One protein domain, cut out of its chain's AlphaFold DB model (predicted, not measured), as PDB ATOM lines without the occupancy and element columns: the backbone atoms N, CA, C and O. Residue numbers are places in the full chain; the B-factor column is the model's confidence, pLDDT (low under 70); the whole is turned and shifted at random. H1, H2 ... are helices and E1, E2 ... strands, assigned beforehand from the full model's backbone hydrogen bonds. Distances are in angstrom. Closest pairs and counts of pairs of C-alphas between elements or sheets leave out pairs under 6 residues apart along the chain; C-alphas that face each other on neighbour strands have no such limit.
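This is residues 490 to 577 of the 785 residues of an uncharacterized protein of Labrenzia suaedae (UniProt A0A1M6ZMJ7). A long, narrow sheet of four strands bends sharply across E2, E3 and E4, and a small head of two helices, H1 and H2, extends the rod beyond one end of the sheet. The short strand E1 lies along the part of the sheet past the bend, away from the head. The printed part has 88 residues, with E1, E2, H1, H2, E3 and E4 in chain order; the sheet order is E1 - E2 - E3 - E4, all antiparallel, and the class is mixed, helices and strands. The whole is extended, with a radius of gyration of the C-alphas of 20.4 A and spans of 58 by 28 by 19 A.

In the twisted sheet, inner strands E2, residues 501 to 513, and E3, residues 548 to 559, are antiparallel at 179 degrees, with N 508 and O 552 within hydrogen-bond range at 2.8 A. E2 bends by 58 degrees at residue 505 and E3 by 62 degrees at residue 555. Edge strand E4, residues 565 to 576, bends by 58 degrees at residue 569 and forms a hairpin with E3, with N 553 and O 571 at 2.7 A. Edge strand E1, residues 490 to 495, forms a hairpin with E2, with N 493 and O 502 at 2.8 A. H1, residues 517 to 529, and H2, residues 537 to 544, are not on the sheet. They touch, the closest C-alphas being those of Pro 519 and Ala 543, 5.3 A apart, at a steep tilt of 59 degrees, opposite ways. In H1 and H2 every O i to N i+4 pair is within hydrogen-bond range.

E1 begins at C-alpha 490, (201.294, 227.601, 246.202). E2 measures 34.0 A from first to last C-alpha, E3 32.7 A, E4 33.1 A and H1 17.7 A. E4 ends at C-alpha 576, (183.033, 247.308, 254.058).

The C-alphas farthest apart, those of Thr 531 and Gly 563, are 58.1 A apart. The printed part has no cut, and no link is long. Residues 531 to 532 are under pLDDT 70.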
ATOM      1  N   ASP A 490     200.013 228.212 246.555       98.38
ATOM      2  CA  ASP A 490     201.294 227.601 246.202       98.38
ATOM      3  C   ASP A 490     201.757 227.961 244.781       98.38
ATOM      4  O   ASP A 490     201.991 227.091 243.939       98.38
ATOM      5  N   VAL A 491     201.874 229.259 244.490       98.62
ATOM      6  CA  VAL A 491     202.411 229.736 243.209       98.62
ATOM      7  C   VAL A 491     203.933 229.676 243.244       98.62
ATOM      8  O   VAL A 491     204.571 230.219 244.149       98.62
ATOM      9  N   SER A 492     204.528 229.072 242.220       98.38
ATOM     10  CA  SER A 492     205.975 229.011 242.043       98.38
ATOM     11  C   SER A 492     206.365 229.289 240.597       98.38
ATOM     12  O   SER A 492     205.990 228.562 239.680       98.38
ATOM     13  N   VAL A 493     207.166 230.331 240.397       97.81
ATOM     14  CA  VAL A 493     207.782 230.681 239.116       97.81
ATOM     15  C   VAL A 493     209.297 230.688 239.328       97.81
ATOM     16  O   VAL A 493     209.860 231.690 239.775       97.81
ATOM     17  N   PRO A 494     209.992 229.568 239.058       95.69
ATOM     18  CA  PRO A 494     211.415 229.426 239.370       95.69
ATOM     19  C   PRO A 494     212.331 230.275 238.478       95.69
ATOM     20  O   PRO A 494     213.487 230.494 238.838       95.69
ATOM     21  N   SER A 495     211.843 230.720 237.318       92.56
ATOM     22  CA  SER A 495     212.586 231.567 236.387       92.56
ATOM     23  C   SER A 495     211.629 232.511 235.667       92.56
ATOM     24  O   SER A 495     210.802 232.065 234.873       92.56
ATOM     25  N   MET A 496     211.753 233.810 235.927       90.81
ATOM     26  CA  MET A 496     210.996 234.847 235.217       90.81
ATOM     27  C   MET A 496     211.735 235.304 233.944       90.81
ATOM     28  O   MET A 496     212.970 235.239 233.897       90.81
ATOM     29  N   PRO A 497     211.024 235.800 232.914       84.62
ATOM     30  CA  PRO A 497     211.636 236.543 231.814       84.62
ATOM     31  C   PRO A 497     212.435 237.733 232.363       84.62
ATOM     32  O   PRO A 497     211.930 238.501 233.176       84.62
ATOM     33  N   GLY A 498     213.703 237.855 231.970       81.38
ATOM     34  CA  GLY A 498     214.633 238.825 232.568       81.38
ATOM     35  C   GLY A 498     215.388 238.317 233.806       81.38
ATOM     36  O   GLY A 498     216.295 238.993 234.274       81.38
ATOM     37  N   GLY A 499     215.115 237.099 234.284       88.06
ATOM     38  CA  GLY A 499     215.783 236.474 235.431       88.06
ATOM     39  C   GLY A 499     215.083 236.731 236.769       88.06
ATOM     40  O   GLY A 499     214.190 237.564 236.878       88.06
ATOM     41  N   GLY A 500     215.495 235.992 237.802       93.00
ATOM     42  CA  GLY A 500     214.834 236.008 239.111       93.00
ATOM     43  C   GLY A 500     213.788 234.902 239.286       93.00
ATOM     44  O   GLY A 500     213.589 234.078 238.393       93.00
ATOM     45  N   ASN A 501     213.142 234.865 240.451       96.62
ATOM     46  CA  ASN A 501     212.076 233.915 240.783       96.62
ATOM     47  C   ASN A 501     210.973 234.558 241.635       96.62
ATOM     48  O   ASN A 501     211.187 235.588 242.276       96.62
ATOM     49  N   LEU A 502     209.803 233.927 241.636       97.62
ATOM     50  CA  LEU A 502     208.655 234.302 242.450       97.62
ATOM     51  C   LEU A 502     208.102 233.063 243.154       97.62
ATOM     52  O   LEU A 502     207.937 232.005 242.543       97.62
ATOM     53  N   SER A 503     207.786 233.209 244.434       98.44
ATOM     54  CA  SER A 503     206.973 232.260 245.187       98.44
ATOM     55  C   SER A 503     205.924 233.000 246.003       98.44
ATOM     56  O   SER A 503     206.199 234.074 246.541       98.44
ATOM     57  N   LEU A 504     204.742 232.413 246.111       98.69
ATOM     58  CA  LEU A 504     203.629 232.946 246.884       98.69
ATOM     59  C   LEU A 504     202.865 231.771 247.497       98.69
ATOM     60  O   LEU A 504     202.429 230.881 246.767       98.69
ATOM     61  N   GLY A 505     202.704 231.771 248.821       98.69
ATOM     62  CA  GLY A 505     201.948 230.733 249.524       98.69
ATOM     63  C   GLY A 505     200.450 230.837 249.256       98.69
ATOM     64  O   GLY A 505     199.820 229.860 248.859       98.69
ATOM     65  N   GLU A 506     199.879 232.032 249.410       98.56
ATOM     66  CA  GLU A 506     198.455 232.261 249.156       98.56
ATOM     67  C   GLU A 506     198.175 233.695 248.695       98.56
ATOM     68  O   GLU A 506     198.664 234.658 249.282       98.56
ATOM     69  N   PHE A 507     197.321 233.841 247.687       98.50
ATOM     70  CA  PHE A 507     196.575 235.063 247.401       98.50
ATOM     71  C   PHE A 507     195.089 234.775 247.587       98.50
ATOM     72  O   PHE A 507     194.580 233.774 247.091       98.50
ATOM     73  N   ARG A 508     194.383 235.672 248.270       98.19
ATOM     74  CA  ARG A 508     192.949 235.581 248.529       98.19
ATOM     75  C   ARG A 508     192.276 236.906 248.203       98.19
ATOM     76  O   ARG A 508     192.669 237.946 248.723       98.19
ATOM     77  N   LEU A 509     191.225 236.855 247.401       97.88
ATOM     78  CA  LEU A 509     190.241 237.918 247.234       97.88
ATOM     79  C   LEU A 509     188.908 237.377 247.754       97.88
ATOM     80  O   LEU A 509     188.494 236.304 247.336       97.88
ATOM     81  N   ALA A 510     188.246 238.060 248.676       97.50
ATOM     82  CA  ALA A 510     187.018 237.572 249.294       97.50
ATOM     83  C   ALA A 510     186.032 238.703 249.575       97.50
ATOM     84  O   ALA A 510     186.394 239.879 249.502       97.50
ATOM     85  N   ASP A 511     184.797 238.323 249.898       96.06
ATOM     86  CA  ASP A 511     183.731 239.209 250.361       96.06
ATOM     87  C   ASP A 511     183.522 240.424 249.437       96.06
ATOM     88  O   ASP A 511     183.249 241.531 249.899       96.06
ATOM     89  N   LEU A 512     183.683 240.235 248.121       96.62
ATOM     90  CA  LEU A 512     183.468 241.284 247.131       96.62
ATOM     91  C   LEU A 512     181.971 241.386 246.840       96.62
ATOM     92  O   LEU A 512     181.441 240.616 246.041       96.62
ATOM     93  N   GLU A 513     181.290 242.331 247.478       96.00
ATOM     94  CA  GLU A 513     179.870 242.607 247.236       96.00
ATOM     95  C   GLU A 513     179.721 243.809 246.307       96.00
ATOM     96  O   GLU A 513     180.252 244.888 246.575       96.00
ATOM     97  N   PHE A 514     178.990 243.641 245.205       93.62
ATOM     98  CA  PHE A 514     178.778 244.716 244.243       93.62
ATOM     99  C   PHE A 514     177.689 245.686 244.693       93.62
ATOM    100  O   PHE A 514     176.780 245.344 245.453       93.62
ATOM    101  N   ALA A 515     177.755 246.910 244.172       91.81
ATOM    102  CA  ALA A 515     176.640 247.834 244.271       91.81
ATOM    103  C   ALA A 515     175.382 247.231 243.607       91.81
ATOM    104  O   ALA A 515     175.487 246.496 242.618       91.81
ATOM    105  N   PRO A 516     174.171 247.535 244.114       89.44
ATOM    106  CA  PRO A 516     172.936 247.076 243.495       89.44
ATOM    107  C   PRO A 516     172.857 247.479 242.019       89.44
ATOM    108  O   PRO A 516     173.234 248.584 241.641       89.44
ATOM    109  N   PHE A 517     172.283 246.609 241.190       88.12
ATOM    110  CA  PHE A 517     172.236 246.826 239.741       88.12
ATOM    111  C   PHE A 517     171.383 248.029 239.299       88.12
ATOM    112  O   PHE A 517     171.661 248.612 238.258       88.12
ATOM    113  N   GLY A 518     170.352 248.410 240.064       87.62
ATOM    114  CA  GLY A 518     169.434 249.503 239.697       87.62
ATOM    115  C   GLY A 518     170.152 250.813 239.328       87.62
ATOM    116  O   GLY A 518     170.003 251.267 238.200       87.62
ATOM    117  N   PRO A 519     170.999 251.367 240.214       87.44
ATOM    118  CA  PRO A 519     171.833 252.530 239.902       87.44
ATOM    119  C   PRO A 519     172.689 252.402 238.633       87.44
ATOM    120  O   PRO A 519     172.831 253.375 237.901       87.44
ATOM    121  N   ILE A 520     173.249 251.222 238.345       86.06
ATOM    122  CA  ILE A 520     174.031 250.990 237.118       86.06
ATOM    123  C   ILE A 520     173.122 251.039 235.882       86.06
ATOM    124  O   ILE A 520     173.492 251.632 234.872       86.06
ATOM    125  N   ALA A 521     171.919 250.465 235.958       84.12
ATOM    126  CA  ALA A 521     170.938 250.538 234.876       84.12
ATOM    127  C   ALA A 521     170.488 251.985 234.599       84.12
ATOM    128  O   ALA A 521     170.348 252.381 233.439       84.12
ATOM    129  N   ASP A 522     170.332 252.795 235.649       83.75
ATOM    130  CA  ASP A 522     170.037 254.225 235.516       83.75
ATOM    131  C   ASP A 522     171.197 254.968 234.824       83.75
ATOM    132  O   ASP A 522     170.954 255.765 233.918       83.75
ATOM    133  N   LEU A 523     172.457 254.673 235.184       84.31
ATOM    134  CA  LEU A 523     173.638 255.236 234.510       84.31
ATOM    135  C   LEU A 523     173.655 254.906 233.018       84.31
ATOM    136  O   LEU A 523     173.856 255.800 232.198       84.31
ATOM    137  N   ILE A 524     173.430 253.636 232.672       82.62
ATOM    138  CA  ILE A 524     173.366 253.184 231.280       82.62
ATOM    139  C   ILE A 524     172.305 253.985 230.517       82.62
ATOM    140  O   ILE A 524     172.588 254.496 229.440       82.62
ATOM    141  N   SER A 525     171.119 254.170 231.103       79.12
ATOM    142  CA  SER A 525     170.027 254.925 230.473       79.12
ATOM    143  C   SER A 525     170.400 256.397 230.241       79.12
ATOM    144  O   SER A 525     170.158 256.931 229.161       79.12
ATOM    145  N   VAL A 526     171.064 257.049 231.204       82.38
ATOM    146  CA  VAL A 526     171.534 258.442 231.056       82.38
ATOM    147  C   VAL A 526     172.561 258.569 229.927       82.38
ATOM    148  O   VAL A 526     172.448 259.480 229.107       82.38
ATOM    149  N   PHE A 527     173.563 257.685 229.880       81.06
ATOM    150  CA  PHE A 527     174.652 257.774 228.901       81.06
ATOM    151  C   PHE A 527     174.232 257.350 227.491       81.06
ATOM    152  O   PHE A 527     174.694 257.951 226.525       81.06
ATOM    153  N   VAL A 528     173.363 256.344 227.368       80.81
ATOM    154  CA  VAL A 528     172.923 255.803 226.073       80.81
ATOM    155  C   VAL A 528     171.731 256.580 225.518       80.81
ATOM    156  O   VAL A 528     171.718 256.938 224.345       80.81
ATOM    157  N   GLU A 529     170.724 256.866 226.343       75.62
ATOM    158  CA  GLU A 529     169.466 257.469 225.880       75.62
ATOM    159  C   GLU A 529     169.428 258.993 226.065       75.62
ATOM    160  O   GLU A 529     168.491 259.653 225.608       75.62
ATOM    161  N   GLY A 530     170.409 259.575 226.767       73.62
ATOM    162  CA  GLY A 530     170.424 261.003 227.096       73.62
ATOM    163  C   GLY A 530     169.281 261.419 228.029       73.62
ATOM    164  O   GLY A 530     168.886 262.587 228.054       73.62
ATOM    165  N   THR A 531     168.697 260.470 228.765       65.06
ATOM    166  CA  THR A 531     167.547 260.711 229.637       65.06
ATOM    167  C   THR A 531     168.017 261.102 231.044       65.06
ATOM    168  O   THR A 531     168.695 260.349 231.725       65.06
ATOM    169  N   GLY A 532     167.651 262.299 231.520       68.31
ATOM    170  CA  GLY A 532     167.949 262.750 232.891       68.31
ATOM    171  C   GLY A 532     169.158 263.686 233.027       68.31
ATOM    172  O   GLY A 532     169.635 264.259 232.052       68.31
ATOM    173  N   ASN A 533     169.602 263.912 234.268       75.56
ATOM    174  CA  ASN A 533     170.785 264.729 234.564       75.56
ATOM    175  C   ASN A 533     172.008 263.823 234.711       75.56
ATOM    176  O   ASN A 533     171.915 262.791 235.375       75.56
ATOM    177  N   ALA A 534     173.153 264.255 234.178       74.88
ATOM    178  CA  ALA A 534     174.416 263.567 234.409       74.88
ATOM    179  C   ALA A 534     174.710 263.494 235.925       74.88
ATOM    180  O   ALA A 534     174.616 264.517 236.614       74.88
ATOM    181  N   PRO A 535     175.027 262.304 236.456       79.19
ATOM    182  CA  PRO A 535     175.402 262.136 237.855       79.19
ATOM    183  C   PRO A 535     176.727 262.848 238.144       79.19
ATOM    184  O   PRO A 535     177.591 262.970 237.275       79.19
ATOM    185  N   ASP A 536     176.897 263.301 239.382       86.44
ATOM    186  CA  ASP A 536     178.186 263.792 239.861       86.44
ATOM    187  C   ASP A 536     179.165 262.629 240.117       86.44
ATOM    188  O   ASP A 536     178.801 261.448 240.099       86.44
ATOM    189  N   THR A 537     180.436 262.958 240.363       86.25
ATOM    190  CA  THR A 537     181.499 261.973 240.635       86.25
ATOM    191  C   THR A 537     181.141 261.044 241.797       86.25
ATOM    192  O   THR A 537     181.409 259.844 241.743       86.25
ATOM    193  N   LEU A 538     180.482 261.578 242.828       87.69
ATOM    194  CA  LEU A 538     180.037 260.821 243.993       87.69
ATOM    195  C   LEU A 538     178.879 259.868 243.658       87.69
ATOM    196  O   LEU A 538     178.851 258.741 244.149       87.69
ATOM    197  N   GLY A 539     177.931 260.290 242.821       87.12
ATOM    198  CA  GLY A 539     176.846 259.461 242.301       87.12
ATOM    199  C   GLY A 539     177.362 258.289 241.471       87.12
ATOM    200  O   GLY A 539     176.922 257.161 241.689       87.12
ATOM    201  N   ILE A 540     178.353 258.531 240.606       88.94
ATOM    202  CA  ILE A 540     179.037 257.472 239.848       88.94
ATOM    203  C   ILE A 540     179.737 256.510 240.809       88.94
ATOM    204  O   ILE A 540     179.504 255.305 240.742       88.94
ATOM    205  N   ALA A 541     180.525 257.027 241.760       89.44
ATOM    206  CA  ALA A 541     181.226 256.198 242.737       89.44
ATOM    207  C   ALA A 541     180.264 255.295 243.527       89.44
ATOM    208  O   ALA A 541     180.545 254.116 243.708       89.44
ATOM    209  N   ARG A 542     179.094 255.794 243.946       89.12
ATOM    210  CA  ARG A 542     178.082 254.974 244.640       89.12
ATOM    211  C   ARG A 542     177.474 253.869 243.778       89.12
ATOM    212  O   ARG A 542     177.003 252.883 244.335       89.12
ATOM    213  N   ALA A 543     177.428 254.054 242.463       89.50
ATOM    214  CA  ALA A 543     176.846 253.085 241.546       89.50
ATOM    215  C   ALA A 543     177.818 251.956 241.179       89.50
ATOM    216  O   ALA A 543     177.359 250.866 240.861       89.50
ATOM    217  N   VAL A 544     179.135 252.202 241.218       89.75
ATOM    218  CA  VAL A 544     180.141 251.237 240.729       89.75
ATOM    219  C   VAL A 544     181.071 250.692 241.810       89.75
ATOM    220  O   VAL A 544     181.617 249.605 241.641       89.75
ATOM    221  N   MET A 545     181.271 251.415 242.916       91.44
ATOM    222  CA  MET A 545     182.165 250.956 243.979       91.44
ATOM    223  C   MET A 545     181.540 249.777 244.732       91.44
ATOM    224  O   MET A 545     180.345 249.814 245.044       91.44
ATOM    225  N   PRO A 546     182.332 248.746 245.065       93.56
ATOM    226  CA  PRO A 546     181.840 247.622 245.841       93.56
ATOM    227  C   PRO A 546     181.461 248.049 247.265       93.56
ATOM    228  O   PRO A 546     182.029 248.983 247.838       93.56
ATOM    229  N   LEU A 547     180.491 247.344 247.846       95.69
ATOM    230  CA  LEU A 547     180.046 247.537 249.225       95.69
ATOM    231  C   LEU A 547     181.017 246.917 250.230       95.69
ATOM    232  O   LEU A 547     181.153 247.417 251.346       95.69
ATOM    233  N   SER A 548     181.712 245.856 249.836       97.06
ATOM    234  CA  SER A 548     182.784 245.242 250.609       97.06
ATOM    235  C   SER A 548     183.812 244.608 249.690       97.06
ATOM    236  O   SER A 548     183.516 244.308 248.535       97.06
ATOM    237  N   MET A 549     185.031 244.450 250.197       96.94
ATOM    238  CA  MET A 549     186.116 243.753 249.521       96.94
ATOM    239  C   MET A 549     187.198 243.408 250.539       96.94
ATOM    240  O   MET A 549     187.622 244.262 251.322       96.94
ATOM    241  N   SER A 550     187.690 242.179 250.474       97.69
ATOM    242  CA  SER A 550     188.801 241.693 251.277       97.69
ATOM    243  C   SER A 550     189.906 241.162 250.382       97.69
ATOM    244  O   SER A 550     189.664 240.360 249.485       97.69
ATOM    245  N   TYR A 551     191.138 241.577 250.644       96.50
ATOM    246  CA  TYR A 551     192.334 241.107 249.958       96.50
ATOM    247  C   TYR A 551     193.338 240.573 250.979       96.50
ATOM    248  O   TYR A 551     193.559 241.172 252.032       96.50
ATOM    249  N   GLY A 552     193.962 239.444 250.665       97.81
ATOM    250  CA  GLY A 552     194.994 238.821 251.473       97.81
ATOM    251  C   GLY A 552     196.093 238.218 250.613       97.81
ATOM    252  O   GLY A 552     195.851 237.665 249.546       97.81
ATOM    253  N   LEU A 553     197.308 238.309 251.120       98.19
ATOM    254  CA  LEU A 553     198.513 237.734 250.566       98.19
ATOM    255  C   LEU A 553     199.325 237.130 251.711       98.19
ATOM    256  O   LEU A 553     199.436 237.739 252.778       98.19
ATOM    257  N   GLN A 554     199.860 235.932 251.497       98.44
ATOM    258  CA  GLN A 554     200.661 235.193 252.468       98.44
ATOM    259  C   GLN A 554     201.905 234.613 251.797       98.44
ATOM    260  O   GLN A 554     201.826 234.072 250.690       98.44
ATOM    261  N   ASP A 555     203.041 234.715 252.485       98.31
ATOM    262  CA  ASP A 555     204.333 234.159 252.079       98.31
ATOM    263  C   ASP A 555     204.776 234.584 250.663       98.31
ATOM    264  O   ASP A 555     205.187 233.760 249.842       98.31
ATOM    265  N   LEU A 556     204.689 235.883 250.351       98.44
ATOM    266  CA  LEU A 556     205.233 236.425 249.105       98.44
ATOM    267  C   LEU A 556     206.751 236.536 249.204       98.44
ATOM    268  O   LEU A 556     207.289 237.146 250.129       98.44
ATOM    269  N   LYS A 557     207.439 236.052 248.175       98.12
ATOM    270  CA  LYS A 557     208.863 236.282 247.960       98.12
ATOM    271  C   LYS A 557     209.137 236.462 246.473       98.12
ATOM    272  O   LYS A 557     208.830 235.595 245.659       98.12
ATOM    273  N   VAL A 558     209.761 237.582 246.136       96.75
ATOM    274  CA  VAL A 558     210.209 237.923 244.786       96.75
ATOM    275  C   VAL A 558     211.703 238.190 244.842       96.75
ATOM    276  O   VAL A 558     212.161 239.042 245.601       96.75
ATOM    277  N   VAL A 559     212.467 237.457 244.039       95.44
ATOM    278  CA  VAL A 559     213.906 237.666 243.870       95.44
ATOM    279  C   VAL A 559     214.139 238.185 242.461       95.44
ATOM    280  O   VAL A 559     213.845 237.488 241.493       95.44
ATOM    281  N   LEU A 560     214.662 239.402 242.349       90.62
ATOM    282  CA  LEU A 560     215.001 240.048 241.083       90.62
ATOM    283  C   LEU A 560     216.297 239.465 240.491       90.62
ATOM    284  O   LEU A 560     217.034 238.726 241.148       90.62
ATOM    285  N   GLN A 561     216.596 239.808 239.237       88.31
ATOM    286  CA  GLN A 561     217.760 239.297 238.499       88.31
ATOM    287  C   GLN A 561     219.106 239.553 239.203       88.31
ATOM    288  O   GLN A 561     220.019 238.732 239.124       88.31
ATOM    289  N   ASP A 562     219.235 240.685 239.892       89.06
ATOM    290  CA  ASP A 562     220.435 241.098 240.628       89.06
ATOM    291  C   ASP A 562     220.553 240.447 242.024       89.06
ATOM    292  O   ASP A 562     221.528 240.687 242.739       89.06
ATOM    293  N   GLY A 563     219.586 239.604 242.404       88.88
ATOM    294  CA  GLY A 563     219.496 238.962 243.714       88.88
ATOM    295  C   GLY A 563     218.769 239.794 244.774       88.88
ATOM    296  O   GLY A 563     218.674 239.356 245.923       88.88
ATOM    297  N   THR A 564     218.250 240.970 244.415       91.38
ATOM    298  CA  THR A 564     217.445 241.815 245.299       91.38
ATOM    299  C   THR A 564     216.141 241.100 245.658       91.38
ATOM    300  O   THR A 564     215.410 240.644 244.783       91.38
ATOM    301  N   GLU A 565     215.851 240.988 246.956       94.44
ATOM    302  CA  GLU A 565     214.688 240.257 247.476       94.44
ATOM    303  C   GLU A 565     213.659 241.212 248.085       94.44
ATOM    304  O   GLU A 565     213.996 241.989 248.982       94.44
ATOM    305  N   VAL A 566     212.411 241.092 247.628       95.38
ATOM    306  CA  VAL A 566     211.211 241.698 248.216       95.38
ATOM    307  C   VAL A 566     210.345 240.577 248.778       95.38
ATOM    308  O   VAL A 566     210.115 239.576 248.096       95.38
ATOM    309  N   SER A 567     209.862 240.718 250.009       97.31
ATOM    310  CA  SER A 567     209.021 239.692 250.632       97.31
ATOM    311  C   SER A 567     207.967 240.273 251.567       97.31
ATOM    312  O   SER A 567     208.087 241.408 252.025       97.31
ATOM    313  N   ALA A 568     206.939 239.484 251.858       98.00
ATOM    314  CA  ALA A 568     205.947 239.763 252.888       98.00
ATOM    315  C   ALA A 568     205.414 238.440 253.449       98.00
ATOM    316  O   ALA A 568     204.958 237.597 252.676       98.00
ATOM    317  N   ASP A 569     205.430 238.279 254.774       98.44
ATOM    318  CA  ASP A 569     204.839 237.098 255.422       98.44
ATOM    319  C   ASP A 569     203.313 237.165 255.310       98.44
ATOM    320  O   ASP A 569     202.652 236.189 254.960       98.44
ATOM    321  N   LYS A 570     202.747 238.353 255.555       98.12
ATOM    322  CA  LYS A 570     201.327 238.623 255.348       98.12
ATOM    323  C   LYS A 570     201.102 240.059 254.906       98.12
ATOM    324  O   LYS A 570     201.667 240.986 255.478       98.12
ATOM    325  N   ALA A 571     200.214 240.256 253.947       98.06
ATOM    326  CA  ALA A 571     199.680 241.565 253.610       98.06
ATOM    327  C   ALA A 571     198.188 241.435 253.342       98.06
ATOM    328  O   ALA A 571     197.754 240.483 252.701       98.06
ATOM    329  N   GLY A 572     197.377 242.354 253.839       97.69
ATOM    330  CA  GLY A 572     195.950 242.277 253.586       97.69
ATOM    331  C   GLY A 572     195.184 243.471 254.097       97.69
ATOM    332  O   GLY A 572     195.625 244.187 255.000       97.69
ATOM    333  N   TYR A 573     194.015 243.666 253.510       96.56
ATOM    334  CA  TYR A 573     193.042 244.614 254.007       96.56
ATOM    335  C   TYR A 573     191.628 244.061 253.843       96.56
ATOM    336  O   TYR A 573     191.356 243.284 252.930       96.56
ATOM    337  N   ASP A 574     190.732 244.505 254.712       97.81
ATOM    338  CA  ASP A 574     189.303 244.232 254.652       97.81
ATOM    339  C   ASP A 574     188.572 245.575 254.660       97.81
ATOM    340  O   ASP A 574     188.824 246.415 255.528       97.81
ATOM    341  N   MET A 575     187.666 245.795 253.712       96.88
ATOM    342  CA  MET A 575     186.803 246.970 253.695       96.88
ATOM    343  C   MET A 575     185.331 246.579 253.598       96.88
ATOM    344  O   MET A 575     184.968 245.627 252.912       96.88
ATOM    345  N   ALA A 576     184.474 247.351 254.259       97.50
ATOM    346  CA  ALA A 576     183.033 247.308 254.058       97.50
ATOM    347  C   ALA A 576     182.416 248.690 254.295       97.50
ATOM    348  O   ALA A 576     182.919 249.486 255.096       97.50
ATOM    349  N   THR A 577     181.301 248.974 253.632       95.44
ATOM    350  CA  THR A 577     180.551 250.216 253.796       95.44
ATOM    351  C   THR A 577     179.054 249.977 253.951       95.44
ATOM    352  O   THR A 577     178.431 249.241 253.195       95.44
TER     353      THR A 577